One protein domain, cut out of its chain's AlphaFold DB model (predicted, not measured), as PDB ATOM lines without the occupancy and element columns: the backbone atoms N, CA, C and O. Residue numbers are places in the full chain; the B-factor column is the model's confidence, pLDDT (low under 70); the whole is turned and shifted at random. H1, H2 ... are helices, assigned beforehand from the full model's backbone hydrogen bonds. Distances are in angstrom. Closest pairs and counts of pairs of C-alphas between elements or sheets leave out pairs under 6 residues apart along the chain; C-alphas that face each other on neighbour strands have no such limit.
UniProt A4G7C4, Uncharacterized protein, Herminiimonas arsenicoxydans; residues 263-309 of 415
ATOM      1  N   ALA A 263      12.832  -6.539  33.195       65.69
ATOM      2  CA  ALA A 263      14.068  -7.344  33.193       65.69
ATOM      3  C   ALA A 263      14.992  -7.063  31.979       65.69
ATOM      4  O   ALA A 263      15.456  -7.981  31.300       65.69
ATOM      5  N   LYS A 264      15.223  -5.787  31.651       74.62
ATOM      6  CA  LYS A 264      16.150  -5.366  30.594       74.62
ATOM      7  C   LYS A 264      17.587  -5.488  31.101       74.62
ATOM      8  O   LYS A 264      17.873  -5.192  32.257       74.62
ATOM      9  N   ALA A 265      18.505  -5.884  30.224       68.25
ATOM     10  CA  ALA A 265      19.927  -5.855  30.540       68.25
ATOM     11  C   ALA A 265      20.395  -4.396  30.697       68.25
ATOM     12  O   ALA A 265      20.190  -3.575  29.804       68.25
ATOM     13  N   ALA A 266      21.010  -4.069  31.835       71.06
ATOM     14  CA  ALA A 266      21.569  -2.746  32.090       71.06
ATOM     15  C   ALA A 266      23.016  -2.653  31.607       71.06
ATOM     16  O   ALA A 266      23.805  -3.580  31.788       71.06
ATOM     17  N   SER A 267      23.376  -1.514  31.011       75.88
ATOM     18  CA  SER A 267      24.770  -1.239  30.672       75.88
ATOM     19  C   SER A 267      25.574  -0.911  31.932       75.88
ATOM     20  O   SER A 267      25.059  -0.342  32.897       75.88
ATOM     21  N   THR A 268      26.870  -1.214  31.913       78.00
ATOM     22  CA  THR A 268      27.807  -0.908  33.007       78.00
ATOM     23  C   THR A 268      27.825   0.584  33.355       78.00
ATOM     24  O   THR A 268      27.892   0.945  34.527       78.00
ATOM     25  N   ALA A 269      27.700   1.455  32.350       79.50
ATOM     26  CA  ALA A 269      27.631   2.905  32.532       79.50
ATOM     27  C   ALA A 269      26.364   3.349  33.283       79.50
ATOM     28  O   ALA A 269      26.429   4.238  34.128       79.50
ATOM     29  N   PHE A 270      25.220   2.708  33.015       81.19
ATOM     30  CA  PHE A 270      23.974   2.992  33.725       81.19
ATOM     31  C   PHE A 270      24.074   2.598  35.204       81.19
ATOM     32  O   PHE A 270      23.664   3.364  36.073       81.19
ATOM     33  N   VAL A 271      24.674   1.445  35.514       79.25
ATOM     34  CA  VAL A 271      24.884   1.008  36.906       79.25
ATOM     35  C   VAL A 271      25.819   1.974  37.649       79.25
ATOM     36  O   VAL A 271      25.479   2.435  38.736       79.25
ATOM     37  N   ALA A 272      26.944   2.365  37.046       80.25
ATOM     38  CA  ALA A 272      27.914   3.273  37.670       80.25
ATOM     39  C   ALA A 272      27.368   4.690  37.953       80.25
ATOM     40  O   ALA A 272      27.836   5.366  38.867       80.25
ATOM     41  N   ALA A 273      26.379   5.154  37.182       80.94
ATOM     42  CA  ALA A 273      25.763   6.463  37.392       80.94
ATOM     43  C   ALA A 273      24.794   6.497  38.589       80.94
ATOM     44  O   ALA A 273      24.613   7.554  39.186       80.94
ATOM     45  N   ASN A 274      24.185   5.359  38.945       82.06
ATOM     46  CA  ASN A 274      23.104   5.290  39.938       82.06
ATOM     47  C   ASN A 274      23.557   4.798  41.326       82.06
ATOM     48  O   ASN A 274      22.852   5.024  42.313       82.06
ATOM     49  N   PHE A 275      24.726   4.159  41.420       82.38
ATOM     50  CA  PHE A 275      25.308   3.676  42.674       82.38
ATOM     51  C   PHE A 275      26.609   4.411  42.993       82.38
ATOM     52  O   PHE A 275      27.435   4.657  42.115       82.38
ATOM     53  N   SER A 276      26.792   4.757  44.262       81.06
ATOM     54  CA  SER A 276      28.027   5.356  44.763       81.06
ATOM     55  C   SER A 276      29.184   4.351  44.777       81.06
ATOM     56  O   SER A 276      29.008   3.221  45.238       81.06
ATOM     57  N   SER A 277      30.378   4.764  44.364       79.06
ATOM     58  CA  SER A 277      31.607   3.997  44.594       79.06
ATOM     59  C   SER A 277      32.107   4.130  46.040       79.06
ATOM     60  O   SER A 277      31.775   5.081  46.747       79.06
ATOM     61  N   ALA A 278      32.974   3.209  46.477       73.06
ATOM     62  CA  ALA A 278      33.598   3.271  47.804       73.06
ATOM     63  C   ALA A 278      34.373   4.585  48.042       73.06
ATOM     64  O   ALA A 278      34.351   5.130  49.143       73.06
ATOM     65  N   ALA A 279      35.008   5.132  46.999       77.12
ATOM     66  CA  ALA A 279      35.741   6.394  47.074       77.12
ATOM     67  C   ALA A 279      34.811   7.608  47.250       77.12
ATOM     68  O   ALA A 279      35.106   8.494  48.048       77.12
ATOM     69  N   GLU A 280      33.674   7.636  46.547       78.12
ATOM     70  CA  GLU A 280      32.668   8.700  46.693       78.12
ATOM     71  C   GLU A 280      32.013   8.669  48.081       78.12
ATOM     72  O   GLU A 280      31.763   9.724  48.665       78.12
ATOM     73  N   ASN A 281      31.812   7.471  48.642       75.19
ATOM     74  CA  ASN A 281      31.304   7.291  50.005       75.19
ATOM     75  C   ASN A 281      32.287   7.799  51.057       75.19
ATOM     76  O   ASN A 281      31.882   8.503  51.979       75.19
ATOM     77  N   ALA A 282      33.577   7.499  50.889       69.56
ATOM     78  CA  ALA A 282      34.627   7.994  51.773       69.56
ATOM     79  C   ALA A 282      34.794   9.523  51.698       69.56
ATOM     80  O   ALA A 282      35.097  10.160  52.705       69.56
ATOM     81  N   ALA A 283      34.581  10.119  50.519       71.69
ATOM     82  CA  ALA A 283      34.693  11.561  50.301       71.69
ATOM     83  C   ALA A 283      33.416  12.352  50.650       71.69
ATOM     84  O   ALA A 283      33.454  13.583  50.673       71.69
ATOM     85  N   GLY A 284      32.284  11.681  50.900       69.44
ATOM     86  CA  GLY A 284      31.002  12.329  51.204       69.44
ATOM     87  C   GLY A 284      30.357  13.056  50.015       69.44
ATOM     88  O   GLY A 284      29.476  13.889  50.212       69.44
ATOM     89  N   THR A 285      30.763  12.757  48.779       76.50
ATOM     90  CA  THR A 285      30.312  13.446  47.553       76.50
ATOM     91  C   THR A 285      29.161  12.707  46.858       76.50
ATOM     92  O   THR A 285      29.191  12.499  45.646       76.50
ATOM     93  N   VAL A 286      28.165  12.239  47.617       75.00
ATOM     94  CA  VAL A 286      27.174  11.247  47.141       75.00
ATOM     95  C   VAL A 286      25.841  11.868  46.694       75.00
ATOM     96  O   VAL A 286      24.762  11.318  46.908       75.00
ATOM     97  N   GLU A 287      25.888  13.045  46.076       79.19
ATOM     98  CA  GLU A 287      24.675  13.755  45.664       79.19
ATOM     99  C   GLU A 287      23.944  13.014  44.527       79.19
ATOM    100  O   GLU A 287      24.519  12.719  43.479       79.19
ATOM    101  N   GLY A 288      22.666  12.679  44.743       75.00
ATOM    102  CA  GLY A 288      21.805  12.045  43.735       75.00
ATOM    103  C   GLY A 288      22.076  10.561  43.444       75.00
ATOM    104  O   GLY A 288      21.484  10.026  42.507       75.00
ATOM    105  N   LYS A 289      22.929   9.882  44.226       80.56
ATOM    106  CA  LYS A 289      23.247   8.450  44.066       80.56
ATOM    107  C   LYS A 289      22.721   7.606  45.226       80.56
ATOM    108  O   LYS A 289      22.610   8.078  46.355       80.56
ATOM    109  N   SER A 290      22.445   6.329  44.957       81.44
ATOM    110  CA  SER A 290      22.159   5.356  46.018       81.44
ATOM    111  C   SER A 290      23.453   4.987  46.739       81.44
ATOM    112  O   SER A 290      24.424   4.588  46.090       81.44
ATOM    113  N   VAL A 291      23.456   5.124  48.067       77.38
ATOM    114  CA  VAL A 291      24.625   4.881  48.925       77.38
ATOM    115  C   VAL A 291      24.548   3.496  49.548       77.38
ATOM    116  O   VAL A 291      23.491   3.107  50.041       77.38
ATOM    117  N   ASP A 292      25.667   2.774  49.570       73.19
ATOM    118  CA  ASP A 292      25.794   1.555  50.369       73.19
ATOM    119  C   ASP A 292      25.882   1.918  51.868       73.19
ATOM    120  O   ASP A 292      26.840   2.589  52.276       73.19
ATOM    121  N   PRO A 293      24.928   1.478  52.716       68.44
ATOM    122  CA  PRO A 293      24.978   1.707  54.156       68.44
ATOM    123  C   PRO A 293      26.270   1.200  54.811       68.44
ATOM    124  O   PRO A 293      26.675   1.747  55.838       68.44
ATOM    125  N   LEU A 294      26.926   0.180  54.243       70.56
ATOM    126  CA  LEU A 294      28.191  -0.348  54.760       70.56
ATOM    127  C   LEU A 294      29.353   0.631  54.535       70.56
ATOM    128  O   LEU A 294      30.127   0.873  55.458       70.56
ATOM    129  N   GLY A 295      29.407   1.278  53.366       69.75
ATOM    130  CA  GLY A 295      30.437   2.271  53.038       69.75
ATOM    131  C   GLY A 295      30.414   3.499  53.954       69.75
ATOM    132  O   GLY A 295      31.463   4.041  54.292       69.75
ATOM    133  N   ILE A 296      29.233   3.901  54.436       71.62
ATOM    134  CA  ILE A 296      29.107   4.973  55.439       71.62
ATOM    135  C   ILE A 296      29.670   4.520  56.798       71.62
ATOM    136  O   ILE A 296      30.328   5.300  57.484       71.62
ATOM    137  N   ARG A 297      29.455   3.262  57.206       70.50
ATOM    138  CA  ARG A 297      29.975   2.735  58.486       70.50
ATOM    139  C   ARG A 297      31.497   2.625  58.485       70.50
ATOM    140  O   ARG A 297      32.126   2.972  59.484       70.50
ATOM    141  N   GLU A 298      32.072   2.181  57.369       71.44
ATOM    142  CA  GLU A 298      33.525   2.125  57.183       71.44
ATOM    143  C   GLU A 298      34.156   3.519  57.217       71.44
ATOM    144  O   GLU A 298      35.190   3.695  57.861       71.44
ATOM    145  N   ALA A 299      33.503   4.533  56.635       70.50
ATOM    146  CA  ALA A 299      33.977   5.918  56.691       70.50
ATOM    147  C   ALA A 299      34.076   6.469  58.130       70.50
ATOM    148  O   ALA A 299      34.950   7.281  58.423       70.50
ATOM    149  N   PHE A 300      33.232   5.991  59.052       73.25
ATOM    150  CA  PHE A 300      33.307   6.319  60.483       73.25
ATOM    151  C   PHE A 300      34.164   5.339  61.303       73.25
ATOM    152  O   PHE A 300      34.212   5.461  62.528       73.25
ATOM    153  N   ASN A 301      34.822   4.365  60.659       74.25
ATOM    154  CA  ASN A 301      35.555   3.269  61.305       74.25
ATOM    155  C   ASN A 301      34.728   2.563  62.404       74.25
ATOM    156  O   ASN A 301      35.241   2.179  63.459       74.25
ATOM    157  N   ALA A 302      33.415   2.443  62.186       72.00
ATOM    158  CA  ALA A 302      32.465   1.946  63.173       72.00
ATOM    159  C   ALA A 302      32.074   0.490  62.869       72.00
ATOM    160  O   ALA A 302      31.257   0.215  61.987       72.00
ATOM    161  N   ALA A 303      32.630  -0.455  63.632       72.12
ATOM    162  CA  ALA A 303      32.293  -1.876  63.538       72.12
ATOM    163  C   ALA A 303      31.075  -2.254  64.411       72.12
ATOM    164  O   ALA A 303      30.762  -1.591  65.398       72.12
ATOM    165  N   GLY A 304      30.395  -3.355  64.069       75.69
ATOM    166  CA  GLY A 304      29.285  -3.920  64.852       75.69
ATOM    167  C   GLY A 304      27.892  -3.569  64.317       75.69
ATOM    168  O   GLY A 304      27.750  -3.149  63.177       75.69
ATOM    169  N   THR A 305      26.850  -3.786  65.124       77.31
ATOM    170  CA  THR A 305      25.434  -3.574  64.743       77.31
ATOM    171  C   THR A 305      24.784  -2.369  65.422       77.31
ATOM    172  O   THR A 305      23.681  -1.984  65.040       77.31
ATOM    173  N   ALA A 306      25.458  -1.744  66.392       76.69
ATOM    174  CA  ALA A 306      24.943  -0.571  67.092       76.69
ATOM    175  C   ALA A 306      24.758   0.632  66.136       76.69
ATOM    176  O   ALA A 306      25.481   0.727  65.132       76.69
ATOM    177  N   PRO A 307      23.813   1.547  66.433       78.50
ATOM    178  CA  PRO A 307      23.704   2.824  65.733       78.50
ATOM    179  C   PRO A 307      24.990   3.651  65.868       78.50
ATOM    180  O   PRO A 307      25.621   3.661  66.924       78.50
ATOM    181  N   VAL A 308      25.363   4.355  64.799       80.31
ATOM    182  CA  VAL A 308      26.539   5.233  64.770       80.31
ATOM    183  C   VAL A 308      26.106   6.659  65.103       80.31
ATOM    184  O   VAL A 308      25.261   7.222  64.411       80.31
ATOM    185  N   TYR A 309      26.710   7.250  66.134       81.19
ATOM    186  CA  TYR A 309      26.526   8.655  66.501       81.19
ATOM    187  C   TYR A 309      27.848   9.400  66.300       81.19
ATOM    188  O   TYR A 309      28.797   9.212  67.061       81.19
TER     189      TYR A 309
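What this domain is: This is residues 263 to 309 of the 415 residues of an uncharacterized protein of Herminiimonas arsenicoxydans (UniProt A4G7C4). Three short helices are strung along a winding chain: H2 and H3 pack on each other at a steep tilt, while H1 sits away from both, near the end where residues 263 to 271 stick out. The printed part has 47 residues with three named helices, H1, H2, H3 along the chain, and no named strand; the class is all helix, though helices hold 20 of the 47 residues. The whole is loose, with a radius of gyration of the C-alphas of 13.0 A, and elongated, spanning 39 by 23 by 14 A.

Where its parts are: H1, residues 268 to 274, is 10.4 A long and begins at C-alpha 268 (27.807, -0.908, 33.007). H3, residues 293 to 299, measures 10.3 A and ends at C-alpha 299 (33.977, 5.918, 56.691). H2, residues 278 to 283, measures 8.7 A.

How they stand to each other: H1 is apart from H2 and H3. H2 and H3 touch, closest at the C-alphas of Ala 282 and Ala 299, 5.4 A apart. They run the same way at a steep tilt of 56 degrees. In H2 and H3 every O i to N i+4 pair is within hydrogen-bond range; in H1, 2 of 3 are.

The domain as a whole: The C-alphas of Lys 264 and Tyr 309 are farthest apart, 39.9 A. The printed part has no cut. The link H1 to H2 is tight, and H2 to H3 short. Residues 263, 265, 282, 284, 293 and 295 have pLDDT under 70.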